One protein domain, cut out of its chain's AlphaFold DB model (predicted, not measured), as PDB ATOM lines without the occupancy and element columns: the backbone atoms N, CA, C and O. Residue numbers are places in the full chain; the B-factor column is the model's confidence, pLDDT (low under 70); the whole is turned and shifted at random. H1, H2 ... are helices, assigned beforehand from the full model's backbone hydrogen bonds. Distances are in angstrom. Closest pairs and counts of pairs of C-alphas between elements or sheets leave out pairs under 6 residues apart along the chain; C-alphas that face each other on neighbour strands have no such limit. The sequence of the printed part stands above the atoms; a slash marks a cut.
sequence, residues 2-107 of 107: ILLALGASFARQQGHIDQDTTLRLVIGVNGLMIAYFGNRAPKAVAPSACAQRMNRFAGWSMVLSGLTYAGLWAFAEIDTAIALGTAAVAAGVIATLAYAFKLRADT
ATOM      1  N   ILE A   2      26.818  15.482 -39.098       89.69
ATOM      2  CA  ILE A   2      26.112  14.818 -37.987       89.69
ATOM      3  C   ILE A   2      27.038  14.584 -36.784       89.69
ATOM      4  O   ILE A   2      26.741  15.051 -35.692       89.69
ATOM      5  N   LEU A   3      28.206  13.967 -36.997       92.31
ATOM      6  CA  LEU A   3      29.176  13.726 -35.920       92.31
ATOM      7  C   LEU A   3      29.690  15.018 -35.266       92.31
ATOM      8  O   LEU A   3      29.825  15.070 -34.050       92.31
ATOM      9  N   LEU A   4      29.928  16.071 -36.056       90.62
ATOM     10  CA  LEU A   4      30.359  17.374 -35.540       90.62
ATOM     11  C   LEU A   4      29.276  18.009 -34.661       90.62
ATOM     12  O   LEU A   4      29.570  18.466 -33.565       90.62
ATOM     13  N   ALA A   5      28.027  18.015 -35.132       90.25
ATOM     14  CA  ALA A   5      26.903  18.573 -34.394       90.25
ATOM     15  C   ALA A   5      26.652  17.805 -33.090       90.25
ATOM     16  O   ALA A   5      26.402  18.423 -32.056       90.25
ATOM     17  N   LEU A   6      26.777  16.474 -33.118       91.31
ATOM     18  CA  LEU A   6      26.671  15.636 -31.925       91.31
ATOM     19  C   LEU A   6      27.812  15.909 -30.941       91.31
ATOM     20  O   LEU A   6      27.552  16.123 -29.761       91.31
ATOM     21  N   GLY A   7      29.057  15.971 -31.422       91.81
ATOM     22  CA  GLY A   7      30.222  16.276 -30.591       91.81
ATOM     23  C   GLY A   7      30.140  17.660 -29.945       91.81
ATOM     24  O   GLY A   7      30.365  17.791 -28.746       91.81
ATOM     25  N   ALA A   8      29.736  18.680 -30.707       90.00
ATOM     26  CA  ALA A   8      29.533  20.029 -30.184       90.00
ATOM     27  C   ALA A   8      28.380  20.079 -29.166       90.00
ATOM     28  O   ALA A   8      28.524  20.654 -28.092       90.00
ATOM     29  N   SER A   9      27.261  19.402 -29.445       89.69
ATOM     30  CA  SER A   9      26.135  19.317 -28.501       89.69
ATOM     31  C   SER A   9      26.531  18.629 -27.193       89.69
ATOM     32  O   SER A   9      26.138  19.072 -26.118       89.69
ATOM     33  N   PHE A  10      27.341  17.573 -27.273       91.56
ATOM     34  CA  PHE A  10      27.871  16.871 -26.108       91.56
ATOM     35  C   PHE A  10      28.847  17.742 -25.304       91.56
ATOM     36  O   PHE A  10      28.723  17.840 -24.086       91.56
ATOM     37  N   ALA A  11      29.771  18.433 -25.977       90.62
ATOM     38  CA  ALA A  11      30.693  19.372 -25.338       90.62
ATOM     39  C   ALA A  11      29.945  20.514 -24.630       90.62
ATOM     40  O   ALA A  11      30.306  20.890 -23.515       90.62
ATOM     41  N   ARG A  12      28.857  21.008 -25.234       90.88
ATOM     42  CA  ARG A  12      27.960  21.992 -24.619       90.88
ATOM     43  C   ARG A  12      27.276  21.447 -23.369       90.88
ATOM     44  O   ARG A  12      27.230  22.137 -22.358       90.88
ATOM     45  N   GLN A  13      26.751  20.221 -23.415       90.25
ATOM     46  CA  GLN A  13      26.097  19.595 -22.256       90.25
ATOM     47  C   GLN A  13      27.051  19.403 -21.072       90.25
ATOM     48  O   GLN A  13      26.623  19.490 -19.927       90.25
ATOM     49  N   GLN A  14      28.337  19.184 -21.344       91.62
ATOM     50  CA  GLN A  14      29.373  19.119 -20.313       91.62
ATOM     51  C   GLN A  14      29.874  20.491 -19.838       91.62
ATOM     52  O   GLN A  14      30.708  20.549 -18.939       91.62
ATOM     53  N   GLY A  15      29.401  21.589 -20.433       88.81
ATOM     54  CA  GLY A  15      29.833  22.944 -20.090       88.81
ATOM     55  C   GLY A  15      31.207  23.341 -20.641       88.81
ATOM     56  O   GLY A  15      31.729  24.372 -20.234       88.81
ATOM     57  N   HIS A  16      31.793  22.568 -21.568       90.44
ATOM     58  CA  HIS A  16      33.084  22.913 -22.193       90.44
ATOM     59  C   HIS A  16      32.966  24.056 -23.201       90.44
ATOM     60  O   HIS A  16      33.924  24.795 -23.408       90.44
ATOM     61  N   ILE A  17      31.807  24.177 -23.856       91.50
ATOM     62  CA  ILE A  17      31.513  25.242 -24.818       91.50
ATOM     63  C   ILE A  17      30.113  25.796 -24.583       91.50
ATOM     64  O   ILE A  17      29.207  25.085 -24.147       91.50
ATOM     65  N   ASP A  18      29.923  27.067 -24.900       91.25
ATOM     66  CA  ASP A  18      28.624  27.707 -24.801       91.25
ATOM     67  C   ASP A  18      27.763  27.456 -26.056       91.25
ATOM     68  O   ASP A  18      28.161  26.812 -27.040       91.25
ATOM     69  N   GLN A  19      26.520  27.935 -26.002       89.50
ATOM     70  CA  GLN A  19      25.585  27.786 -27.112       89.50
ATOM     71  C   GLN A  19      26.021  28.588 -28.345       89.50
ATOM     72  O   GLN A  19      25.842  28.086 -29.455       89.50
ATOM     73  N   ASP A  20      26.603  29.779 -28.169       90.44
ATOM     74  CA  ASP A  20      27.079  30.586 -29.295       90.44
ATOM     75  C   ASP A  20      28.227  29.879 -30.022       90.44
ATOM     76  O   ASP A  20      28.149  29.641 -31.228       90.44
ATOM     77  N   THR A  21      29.235  29.401 -29.288       90.06
ATOM     78  CA  THR A  21      30.346  28.634 -29.869       90.06
ATOM     79  C   THR A  21      29.842  27.399 -30.608       90.06
ATOM     80  O   THR A  21      30.313  27.095 -31.705       90.06
ATOM     81  N   THR A  22      28.842  26.702 -30.059       91.56
ATOM     82  CA  THR A  22      28.215  25.553 -30.730       91.56
ATOM     83  C   THR A  22      27.589  25.958 -32.069       91.56
ATOM     84  O   THR A  22      27.811  25.288 -33.081       91.56
ATOM     85  N   LEU A  23      26.825  27.055 -32.094       92.00
ATOM     86  CA  LEU A  23      26.183  27.566 -33.307       92.00
ATOM     87  C   LEU A  23      27.219  27.993 -34.348       92.00
ATOM     88  O   LEU A  23      27.154  27.530 -35.488       92.00
ATOM     89  N   ARG A  24      28.215  28.789 -33.951       92.06
ATOM     90  CA  ARG A  24      29.305  29.238 -34.827       92.06
ATOM     91  C   ARG A  24      30.071  28.079 -35.438       92.06
ATOM     92  O   ARG A  24      30.315  28.074 -36.642       92.06
ATOM     93  N   LEU A  25      30.400  27.072 -34.633       91.38
ATOM     94  CA  LEU A  25      31.123  25.895 -35.098       91.38
ATOM     95  C   LEU A  25      30.299  25.115 -36.128       91.38
ATOM     96  O   LEU A  25      30.772  24.837 -37.229       91.38
ATOM     97  N   VAL A  26      29.060  24.757 -35.789       91.75
ATOM     98  CA  VAL A  26      28.233  23.902 -36.648       91.75
ATOM     99  C   VAL A  26      27.842  24.634 -37.931       91.75
ATOM    100  O   VAL A  26      27.924  24.058 -39.018       91.75
ATOM    101  N   ILE A  27      27.446  25.901 -37.829       92.69
ATOM    102  CA  ILE A  27      26.946  26.672 -38.967       92.69
ATOM    103  C   ILE A  27      28.104  27.199 -39.824       92.69
ATOM    104  O   ILE A  27      28.062  27.076 -41.049       92.69
ATOM    105  N   GLY A  28      29.194  27.670 -39.214       92.12
ATOM    106  CA  GLY A  28      30.401  28.075 -39.938       92.12
ATOM    107  C   GLY A  28      30.999  26.928 -40.762       92.12
ATOM    108  O   GLY A  28      31.305  27.102 -41.944       92.12
ATOM    109  N   VAL A  29      31.066  25.714 -40.198       93.19
ATOM    110  CA  VAL A  29      31.515  24.522 -40.943       93.19
ATOM    111  C   VAL A  29      30.539  24.142 -42.064       93.19
ATOM    112  O   VAL A  29      30.965  23.611 -43.091       93.19
ATOM    113  N   ASN A  30      29.248  24.459 -41.933       93.44
ATOM    114  CA  ASN A  30      28.294  24.292 -43.028       93.44
ATOM    115  C   ASN A  30      28.679  25.155 -44.246       93.44
ATOM    116  O   ASN A  30      28.725  24.648 -45.366       93.44
ATOM    117  N   GLY A  31      29.074  26.413 -44.022       91.69
ATOM    118  CA  GLY A  31      29.610  27.290 -45.072       91.69
ATOM    119  C   GLY A  31      30.847  26.714 -45.766       91.69
ATOM    120  O   GLY A  31      30.934  26.706 -46.995       91.69
ATOM    121  N   LEU A  32      31.773  26.133 -44.994       93.69
ATOM    122  CA  LEU A  32      32.951  25.454 -45.547       93.69
ATOM    123  C   LEU A  32      32.577  24.229 -46.389       93.69
ATOM    124  O   LEU A  32      33.207  23.969 -47.414       93.69
ATOM    125  N   MET A  33      31.535  23.492 -46.002       94.19
ATOM    126  CA  MET A  33      31.012  22.403 -46.822       94.19
ATOM    127  C   MET A  33      30.434  22.897 -48.142       94.19
ATOM    128  O   MET A  33      30.736  22.306 -49.179       94.19
ATOM    129  N   ILE A  34      29.651  23.981 -48.126       93.31
ATOM    130  CA  ILE A  34      29.144  24.612 -49.354       93.31
ATOM    131  C   ILE A  34      30.323  24.950 -50.274       93.31
ATOM    132  O   ILE A  34      30.313  24.580 -51.451       93.31
ATOM    133  N   ALA A  35      31.383  25.552 -49.726       94.25
ATOM    134  CA  ALA A  35      32.571  25.883 -50.501       94.25
ATOM    135  C   ALA A  35      33.294  24.643 -51.051       94.25
ATOM    136  O   ALA A  35      33.686  24.606 -52.219       94.25
ATOM    137  N   TYR A  36      33.428  23.590 -50.247       93.44
ATOM    138  CA  TYR A  36      34.039  22.338 -50.680       93.44
ATOM    139  C   TYR A  36      33.281  21.697 -51.851       93.44
ATOM    140  O   TYR A  36      33.893  21.336 -52.861       93.44
ATOM    141  N   PHE A  37      31.953  21.580 -51.755       91.38
ATOM    142  CA  PHE A  37      31.142  20.999 -52.829       91.38
ATOM    143  C   PHE A  37      31.100  21.890 -54.070       91.38
ATOM    144  O   PHE A  37      31.242  21.375 -55.182       91.38
ATOM    145  N   GLY A  38      31.010  23.210 -53.895       89.50
ATOM    146  CA  GLY A  38      31.117  24.173 -54.991       89.50
ATOM    147  C   GLY A  38      32.425  24.019 -55.771       89.50
ATOM    148  O   GLY A  38      32.410  23.976 -56.996       89.50
ATOM    149  N   ASN A  39      33.555  23.813 -55.084       92.25
ATOM    150  CA  ASN A  39      34.862  23.600 -55.718       92.25
ATOM    151  C   ASN A  39      34.981  22.235 -56.427       92.25
ATOM    152  O   ASN A  39      35.808  22.054 -57.324       92.25
ATOM    153  N   ARG A  40      34.169  21.246 -56.033       89.12
ATOM    154  CA  ARG A  40      34.121  19.936 -56.703       89.12
ATOM    155  C   ARG A  40      33.266  19.949 -57.966       89.12
ATOM    156  O   ARG A  40      33.630  19.264 -58.918       89.12
ATOM    157  N   ALA A  41      32.194  20.739 -58.008       84.38
ATOM    158  CA  ALA A  41      31.304  20.857 -59.166       84.38
ATOM    159  C   ALA A  41      32.016  21.118 -60.521       84.38
ATOM    160  O   ALA A  41      31.747  20.381 -61.469       84.38
ATOM    161  N   PRO A  42      32.973  22.064 -60.657       80.06
ATOM    162  CA  PRO A  42      33.662  22.325 -61.928       80.06
ATOM    163  C   PRO A  42      34.575  21.186 -62.395       80.06
ATOM    164  O   PRO A  42      35.007  21.191 -63.549       80.06
ATOM    165  N   LYS A  43      34.915  20.251 -61.499       79.75
ATOM    166  CA  LYS A  43      35.807  19.115 -61.768       79.75
ATOM    167  C   LYS A  43      35.042  17.873 -62.232       79.75
ATOM    168  O   LYS A  43      35.669  16.899 -62.633       79.75
ATOM    169  N   ALA A  44      33.709  17.892 -62.175       82.31
ATOM    170  CA  ALA A  44      32.880  16.815 -62.694       82.31
ATOM    171  C   ALA A  44      32.870  16.831 -64.231       82.31
ATOM    172  O   ALA A  44      32.787  17.893 -64.855       82.31
ATOM    173  N   VAL A  45      32.938  15.644 -64.841       83.38
ATOM    174  CA  VAL A  45      32.806  15.487 -66.295       83.38
ATOM    175  C   VAL A  45      31.386  15.884 -66.695       83.38
ATOM    176  O   VAL A  45      30.417  15.354 -66.155       83.38
ATOM    177  N   ALA A  46      31.268  16.835 -67.620       86.81
ATOM    178  CA  ALA A  46      29.990  17.334 -68.114       86.81
ATOM    179  C   ALA A  46      29.759  16.872 -69.565       86.81
ATOM    180  O   ALA A  46      30.712  16.835 -70.343       86.81
ATOM    181  N   PRO A  47      28.510  16.557 -69.951       86.25
ATOM    182  CA  PRO A  47      28.192  15.990 -71.264       86.25
ATOM    183  C   PRO A  47      28.319  16.990 -72.425       86.25
ATOM    184  O   PRO A  47      28.350  16.587 -73.582       86.25
ATOM    185  N   SER A  48      28.379  18.295 -72.143       89.12
ATOM    186  CA  SER A  48      28.511  19.340 -73.162       89.12
ATOM    187  C   SER A  48      29.331  20.527 -72.659       89.12
ATOM    188  O   SER A  48      29.425  20.778 -71.454       89.12
ATOM    189  N   ALA A  49      29.891  21.310 -73.588       88.38
ATOM    190  CA  ALA A  49      30.614  22.540 -73.257       88.38
ATOM    191  C   ALA A  49      29.716  23.568 -72.539       88.38
ATOM    192  O   ALA A  49      30.178  24.278 -71.644       88.38
ATOM    193  N   CYS A  50      28.426  23.613 -72.891       87.88
ATOM    194  CA  CYS A  50      27.414  24.435 -72.226       87.88
ATOM    195  C   CYS A  50      27.225  24.003 -70.759       87.88
ATOM    196  O   CYS A  50      27.395  24.813 -69.847       87.88
ATOM    197  N   ALA A  51      27.016  22.702 -70.519       87.88
ATOM    198  CA  ALA A  51      26.903  22.146 -69.171       87.88
ATOM    199  C   ALA A  51      28.183  22.358 -68.341       87.88
ATOM    200  O   ALA A  51      28.113  22.640 -67.146       87.88
ATOM    201  N   GLN A  52      29.362  22.298 -68.967       90.25
ATOM    202  CA  GLN A  52      30.629  22.557 -68.282       90.25
ATOM    203  C   GLN A  52      30.785  24.027 -67.860       90.25
ATOM    204  O   GLN A  52      31.243  24.294 -66.747       90.25
ATOM    205  N   ARG A  53      30.406  24.987 -68.720       90.19
ATOM    206  CA  ARG A  53      30.404  26.420 -68.367       90.19
ATOM    207  C   ARG A  53      29.454  26.692 -67.206       90.19
ATOM    208  O   ARG A  53      29.847  27.353 -66.248       90.19
ATOM    209  N   MET A  54      28.255  26.117 -67.269       91.69
ATOM    210  CA  MET A  54      27.252  26.221 -66.215       91.69
ATOM    211  C   MET A  54      27.761  25.662 -64.878       91.69
ATOM    212  O   MET A  54      27.734  26.366 -63.873       91.69
ATOM    213  N   ASN A  55      28.322  24.447 -64.874       92.06
ATOM    214  CA  ASN A  55      28.887  23.830 -63.668       92.06
ATOM    215  C   ASN A  55      30.041  24.644 -63.072       92.06
ATOM    216  O   ASN A  55      30.177  24.713 -61.851       92.06
ATOM    217  N   ARG A  56      30.873  25.271 -63.913       92.06
ATOM    218  CA  ARG A  56      31.952  26.149 -63.443       92.06
ATOM    219  C   ARG A  56      31.420  27.403 -62.774       92.06
ATOM    220  O   ARG A  56      31.884  27.727 -61.685       92.06
ATOM    221  N   PHE A  57      30.461  28.076 -63.403       93.88
ATOM    222  CA  PHE A  57      29.865  29.281 -62.840       93.88
ATOM    223  C   PHE A  57      29.146  28.969 -61.523       93.88
ATOM    224  O   PHE A  57      29.490  29.543 -60.495       93.88
ATOM    225  N   ALA A  58      28.253  27.974 -61.531       93.12
ATOM    226  CA  ALA A  58      27.528  27.523 -60.346       93.12
ATOM    227  C   ALA A  58      28.476  27.118 -59.206       93.12
ATOM    228  O   ALA A  58      28.293  27.521 -58.058       93.12
ATOM    229  N   GLY A  59      29.524  26.351 -59.524       93.75
ATOM    230  CA  GLY A  59      30.522  25.917 -58.552       93.75
ATOM    231  C   GLY A  59      31.239  27.087 -57.884       93.75
ATOM    232  O   GLY A  59      31.286  27.151 -56.657       93.75
ATOM    233  N   TRP A  60      31.741  28.045 -58.668       95.62
ATOM    234  CA  TRP A  60      32.424  29.226 -58.129       95.62
ATOM    235  C   TRP A  60      31.492  30.165 -57.363       95.62
ATOM    236  O   TRP A  60      31.898  30.681 -56.322       95.62
ATOM    237  N   SER A  61      30.244  30.341 -57.808       94.44
ATOM    238  CA  SER A  61      29.235  31.087 -57.048       94.44
ATOM    239  C   SER A  61      29.029  30.474 -55.663       94.44
ATOM    240  O   SER A  61      29.086  31.188 -54.667       94.44
ATOM    241  N   MET A  62      28.891  29.147 -55.577       94.06
ATOM    242  CA  MET A  62      28.751  28.454 -54.291       94.06
ATOM    243  C   MET A  62      30.023  28.524 -53.439       94.06
ATOM    244  O   MET A  62      29.922  28.677 -52.226       94.06
ATOM    245  N   VAL A  63      31.215  28.466 -54.045       96.12
ATOM    246  CA  VAL A  63      32.486  28.659 -53.322       96.12
ATOM    247  C   VAL A  63      32.530  30.022 -52.647       96.12
ATOM    248  O   VAL A  63      32.741  30.097 -51.439       96.12
ATOM    249  N   LEU A  64      32.304  31.091 -53.409       96.62
ATOM    250  CA  LEU A  64      32.375  32.459 -52.895       96.62
ATOM    251  C   LEU A  64      31.308  32.718 -51.829       96.62
ATOM    252  O   LEU A  64      31.613  33.288 -50.778       96.62
ATOM    253  N   SER A  65      30.085  32.238 -52.054       94.81
ATOM    254  CA  SER A  65      29.005  32.330 -51.075       94.81
ATOM    255  C   SER A  65      29.300  31.539 -49.801       94.81
ATOM    256  O   SER A  65      29.126  32.068 -48.707       94.81
ATOM    257  N   GLY A  66      29.783  30.298 -49.917       94.25
ATOM    258  CA  GLY A  66      30.107  29.440 -48.775       94.25
ATOM    259  C   GLY A  66      31.271  29.969 -47.937       94.25
ATOM    260  O   GLY A  66      31.203  29.938 -46.710       94.25
ATOM    261  N   LEU A  67      32.309  30.520 -48.578       96.38
ATOM    262  CA  LEU A  67      33.430  31.161 -47.882       96.38
ATOM    263  C   LEU A  67      33.000  32.448 -47.175       96.38
ATOM    264  O   LEU A  67      33.359  32.650 -46.018       96.38
ATOM    265  N   THR A  68      32.189  33.281 -47.835       96.44
ATOM    266  CA  THR A  68      31.609  34.481 -47.211       96.44
ATOM    267  C   THR A  68      30.747  34.098 -46.006       96.44
ATOM    268  O   THR A  68      30.902  34.671 -44.933       96.44
ATOM    269  N   TYR A  69      29.894  33.079 -46.149       94.50
ATOM    270  CA  TYR A  69      29.060  32.559 -45.065       94.50
ATOM    271  C   TYR A  69      29.892  32.072 -43.875       94.50
ATOM    272  O   TYR A  69      29.641  32.466 -42.739       94.50
ATOM    273  N   ALA A  70      30.908  31.245 -44.136       94.69
ATOM    274  CA  ALA A  70      31.790  30.718 -43.102       94.69
ATOM    275  C   ALA A  70      32.567  31.836 -42.389       94.69
ATOM    276  O   ALA A  70      32.661  31.823 -41.165       94.69
ATOM    277  N   GLY A  71      33.080  32.817 -43.139       93.69
ATOM    278  CA  GLY A  71      33.773  33.978 -42.577       93.69
ATOM    279  C   GLY A  71      32.862  34.828 -41.692       93.69
ATOM    280  O   GLY A  71      33.250  35.195 -40.586       93.69
ATOM    281  N   LEU A  72      31.624  35.081 -42.125       94.38
ATOM    282  CA  LEU A  72      30.645  35.813 -41.321       94.38
ATOM    283  C   LEU A  72      30.321  35.080 -40.016       94.38
ATOM    284  O   LEU A  72      30.340  35.695 -38.958       94.38
ATOM    285  N   TRP A  73      30.110  33.766 -40.049       92.69
ATOM    286  CA  TRP A  73      29.866  32.990 -38.827       92.69
ATOM    287  C   TRP A  73      31.087  32.885 -37.904       92.69
ATOM    288  O   TRP A  73      30.934  32.793 -36.685       92.69
ATOM    289  N   ALA A  74      32.299  32.933 -38.461       92.00
ATOM    290  CA  ALA A  74      33.530  32.918 -37.680       92.00
ATOM    291  C   ALA A  74      33.792  34.248 -36.953       92.00
ATOM    292  O   ALA A  74      34.278  34.220 -35.825       92.00
ATOM    293  N   PHE A  75      33.474  35.392 -37.575       92.25
ATOM    294  CA  PHE A  75      33.946  36.701 -37.098       92.25
ATOM    295  C   PHE A  75      32.851  37.731 -36.790       92.25
ATOM    296  O   PHE A  75      33.113  38.665 -36.039       92.25
ATOM    297  N   ALA A  76      31.648  37.604 -37.352       90.75
ATOM    298  CA  ALA A  76      30.576  38.574 -37.136       90.75
ATOM    299  C   ALA A  76      29.762  38.264 -35.868       90.75
ATOM    300  O   ALA A  76      29.815  37.165 -35.307       90.75
ATOM    301  N   GLU A  77      28.984  39.245 -35.419       91.50
ATOM    302  CA  GLU A  77      27.926  39.044 -34.428       91.50
ATOM    303  C   GLU A  77      26.828  38.123 -34.987       91.50
ATOM    304  O   GLU A  77      26.590  38.122 -36.197       91.50
ATOM    305  N   ILE A  78      26.161  37.341 -34.127       90.56
ATOM    306  CA  ILE A  78      25.216  36.285 -34.540       90.56
ATOM    307  C   ILE A  78      24.131  36.831 -35.473       90.56
ATOM    308  O   ILE A  78      23.914  36.272 -36.547       90.56
ATOM    309  N   ASP A  79      23.488  37.940 -35.111       91.62
ATOM    310  CA  ASP A  79      22.386  38.503 -35.901       91.62
ATOM    311  C   ASP A  79      22.859  38.954 -37.289       91.62
ATOM    312  O   ASP A  79      22.209  38.698 -38.309       91.62
ATOM    313  N   THR A  80      24.057  39.541 -37.347       92.56
ATOM    314  CA  THR A  80      24.704  39.924 -38.606       92.56
ATOM    315  C   THR A  80      25.077  38.692 -39.433       92.56
ATOM    316  O   THR A  80      24.855  38.675 -40.645       92.56
ATOM    317  N   ALA A  81      25.601  37.638 -38.800       92.06
ATOM    318  CA  ALA A  81      25.954  36.383 -39.459       92.06
ATOM    319  C   ALA A  81      24.723  35.671 -40.043       92.06
ATOM    320  O   ALA A  81      24.789  35.145 -41.157       92.06
ATOM    321  N   ILE A  82      23.584  35.706 -39.344       93.25
ATOM    322  CA  ILE A  82      22.310  35.174 -39.840       93.25
ATOM    323  C   ILE A  82      21.866  35.948 -41.082       93.25
ATOM    324  O   ILE A  82      21.643  35.338 -42.133       93.25
ATOM    325  N   ALA A  83      21.763  37.276 -40.994       95.25
ATOM    326  CA  ALA A  83      21.236  38.099 -42.079       95.25
ATOM    327  C   ALA A  83      22.159  38.101 -43.309       95.25
ATOM    328  O   ALA A  83      21.749  37.704 -44.405       95.25
ATOM    329  N   LEU A  84      23.422  38.505 -43.133       94.31
ATOM    330  CA  LEU A  84      24.377  38.631 -44.234       94.31
ATOM    331  C   LEU A  84      24.822  37.274 -44.766       94.31
ATOM    332  O   LEU A  84      25.013  37.127 -45.971       94.31
ATOM    333  N   GLY A  85      24.951  36.270 -43.898       92.50
ATOM    334  CA  GLY A  85      25.282  34.923 -44.333       92.50
ATOM    335  C   GLY A  85      24.190  34.374 -45.248       92.50
ATOM    336  O   GLY A  85      24.467  33.948 -46.372       92.50
ATOM    337  N   THR A  86      22.935  34.430 -44.806       93.88
ATOM    338  CA  THR A  86      21.812  33.940 -45.617       93.88
ATOM    339  C   THR A  86      21.726  34.691 -46.944       93.88
ATOM    340  O   THR A  86      21.594  34.062 -47.995       93.88
ATOM    341  N   ALA A  87      21.892  36.017 -46.921       95.62
ATOM    342  CA  ALA A  87      21.935  36.831 -48.130       95.62
ATOM    343  C   ALA A  87      23.084  36.427 -49.073       95.62
ATOM    344  O   ALA A  87      22.870  36.325 -50.280       95.62
ATOM    345  N   ALA A  88      24.279  36.134 -48.548       94.88
ATOM    346  CA  ALA A  88      25.429  35.714 -49.348       94.88
ATOM    347  C   ALA A  88      25.177  34.385 -50.079       94.88
ATOM    348  O   ALA A  88      25.512  34.250 -51.259       94.88
ATOM    349  N   VAL A  89      24.558  33.409 -49.409       93.81
ATOM    350  CA  VAL A  89      24.187  32.126 -50.032       93.81
ATOM    351  C   VAL A  89      23.060  32.312 -51.045       93.81
ATOM    352  O   VAL A  89      23.165  31.817 -52.169       93.81
ATOM    353  N   ALA A  90      22.025  33.082 -50.700       96.00
ATOM    354  CA  ALA A  90      20.930  33.399 -51.613       96.00
ATOM    355  C   ALA A  90      21.435  34.091 -52.890       96.00
ATOM    356  O   ALA A  90      21.051  33.702 -53.990       96.00
ATOM    357  N   ALA A  91      22.356  35.049 -52.765       96.00
ATOM    358  CA  ALA A  91      22.972  35.726 -53.901       96.00
ATOM    359  C   ALA A  91      23.707  34.746 -54.833       96.00
ATOM    360  O   ALA A  91      23.571  34.848 -56.051       96.00
ATOM    361  N   GLY A  92      24.425  33.758 -54.285       93.88
ATOM    362  CA  GLY A  92      25.091  32.718 -55.080       93.88
ATOM    363  C   GLY A  92      24.112  31.843 -55.866       93.88
ATOM    364  O   GLY A  92      24.340  31.550 -57.045       93.88
ATOM    365  N   VAL A  93      22.990  31.469 -55.245       94.38
ATOM    366  CA  VAL A  93      21.902  30.726 -55.908       94.38
ATOM    367  C   VAL A  93      21.266  31.573 -57.011       94.38
ATOM    368  O   VAL A  93      21.143  31.108 -58.144       94.38
ATOM    369  N   ILE A  94      20.903  32.821 -56.711       97.38
ATOM    370  CA  ILE A  94      20.275  33.743 -57.666       97.38
ATOM    371  C   ILE A  94      21.199  33.988 -58.860       97.38
ATOM    372  O   ILE A  94      20.750  33.890 -60.000       97.38
ATOM    373  N   ALA A  95      22.490  34.238 -58.623       95.88
ATOM    374  CA  ALA A  95      23.475  34.403 -59.687       95.88
ATOM    375  C   ALA A  95      23.546  33.157 -60.578       95.88
ATOM    376  O   ALA A  95      23.544  33.271 -61.804       95.88
ATOM    377  N   THR A  96      23.554  31.967 -59.971       93.69
ATOM    378  CA  THR A  96      23.562  30.693 -60.703       93.69
ATOM    379  C   THR A  96      22.326  30.548 -61.591       93.69
ATOM    380  O   THR A  96      22.454  30.212 -62.767       93.69
ATOM    381  N   LEU A  97      21.132  30.839 -61.064       94.31
ATOM    382  CA  LEU A  97      19.878  30.780 -61.821       94.31
ATOM    383  C   LEU A  97      19.841  31.813 -62.951       94.31
ATOM    384  O   LEU A  97      19.473  31.480 -64.076       94.31
ATOM    385  N   ALA A  98      20.267  33.048 -62.682       95.12
ATOM    386  CA  ALA A  98      20.346  34.101 -63.688       95.12
ATOM    387  C   ALA A  98      21.281  33.706 -64.841       95.12
ATOM    388  O   ALA A  98      20.934  33.874 -66.011       95.12
ATOM    389  N   TYR A  99      22.437  33.114 -64.523       93.81
ATOM    390  CA  TYR A  99      23.355  32.598 -65.533       93.81
ATOM    391  C   TYR A  99      22.748  31.430 -66.318       93.81
ATOM    392  O   TYR A  99      22.889  31.396 -67.538       93.81
ATOM    393  N   ALA A 100      22.006  30.531 -65.658       92.19
ATOM    394  CA  ALA A 100      21.263  29.451 -66.314       92.19
ATOM    395  C   ALA A 100      20.295  29.981 -67.376       92.19
ATOM    396  O   ALA A 100      20.285  29.510 -68.513       92.19
ATOM    397  N   PHE A 101      19.474  30.964 -66.993       94.19
ATOM    398  CA  PHE A 101      18.466  31.544 -67.872       94.19
ATOM    399  C   PHE A 101      19.099  32.278 -69.045       94.19
ATOM    400  O   PHE A 101      18.634  32.119 -70.170       94.19
ATOM    401  N   LYS A 102      20.192  33.010 -68.803       93.88
ATOM    402  CA  LYS A 102      20.961  33.646 -69.873       93.88
ATOM    403  C   LYS A 102      21.495  32.610 -70.863       93.88
ATOM    404  O   LYS A 102      21.269  32.736 -72.058       93.88
ATOM    405  N   LEU A 103      22.141  31.555 -70.366       90.56
ATOM    406  CA  LEU A 103      22.720  30.511 -71.214       90.56
ATOM    407  C   LEU A 103      21.655  29.805 -72.064       90.56
ATOM    408  O   LEU A 103      21.930  29.466 -73.204       90.56
ATOM    409  N   ARG A 104      20.449  29.609 -71.512       89.25
ATOM    410  CA  ARG A 104      19.294  29.045 -72.224       89.25
ATOM    411  C   ARG A 104      18.732  29.986 -73.293       89.25
ATOM    412  O   ARG A 104      18.216  29.499 -74.286       89.25
ATOM    413  N   ALA A 105      18.762  31.298 -73.068       90.81
ATOM    414  CA  ALA A 105      18.307  32.279 -74.054       90.81
ATOM    415  C   ALA A 105      19.286  32.416 -75.235       90.81
ATOM    416  O   ALA A 105      18.863  32.755 -76.335       90.81
ATOM    417  N   ASP A 106      20.570  32.134 -74.995       83.69
ATOM    418  CA  ASP A 106      21.648  32.227 -75.985       83.69
ATOM    419  C   ASP A 106      21.841  30.930 -76.820       83.69
ATOM    420  O   ASP A 106      22.637  30.936 -77.763       83.69
ATOM    421  N   THR A 107      21.172  29.819 -76.472       68.06
ATOM    422  CA  THR A 107      21.209  28.511 -77.179       68.06
ATOM    423  C   THR A 107      19.968  28.265 -78.014       68.06
ATOM    424  O   THR A 107      20.124  27.759 -79.146       68.06
TER     425      THR A 107
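Overview. This is residues 2 to 107 of the 107 residues of the protein "Ammonium transporter" of Pleomorphomonas diazotrophica (UniProt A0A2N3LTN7). Three long helices, H2, H3 and H4, run up and down as a loose bundle with H3 in the middle, and the short helix H1 folds back along the first part of H2. H2 and H4, on either side of H3, are close but not clearly touching, with 1 pair of C-alphas within 8 A. The printed part has 106 residues with four named helices in the order H1, H2, H3, H4 and no named strand; the class is all helix. The whole is loose, with a radius of gyration of the C-alphas of 16.9 A, and its spans of 58 by 27 by 15 A only just make a rod.

Arrangement. Start with the longest helix, H4, residues 78 to 105. It touches H3, residues 49 to 75, at a shallow tilt of 8 degrees, opposite ways; their closest C-alphas, of Tyr 69 and Gly 85, are 4.5 A apart. On H2, residues 19 to 43, look at Ala 35: its C-alpha is 4.0 A from that of Val 63, the closest pair where H2 touches H3, at 18 degrees, opposite ways. H1, residues 2 to 13, touches H2 at residues 19 to 26 alone, closest at the C-alphas of Ala 8 and Thr 22, 5.7 A. H1 is apart from H3 and H4. Every O i to N i+4 pair is within hydrogen-bond range in H1, H3 and H4, and 19 of 21 are in H2.

Along the chain. Find C-alpha 78 at (25.216, 36.285, -34.540); from there H4 runs 40.3 A to C-alpha 105 at (18.307, 32.279, -74.054). H3 measures 39.0 A, H2 37.2 A and H1 16.4 A, beginning at C-alpha 2, (26.112, 14.818, -37.987).

Size, cuts and confidence. The C-alphas farthest apart, of Gln 14 and Thr 107, stand 58.2 A apart. The printed part has no cut, and its three links are tight. Mean pLDDT of the printed part is 91.6; residue 107 is under 70.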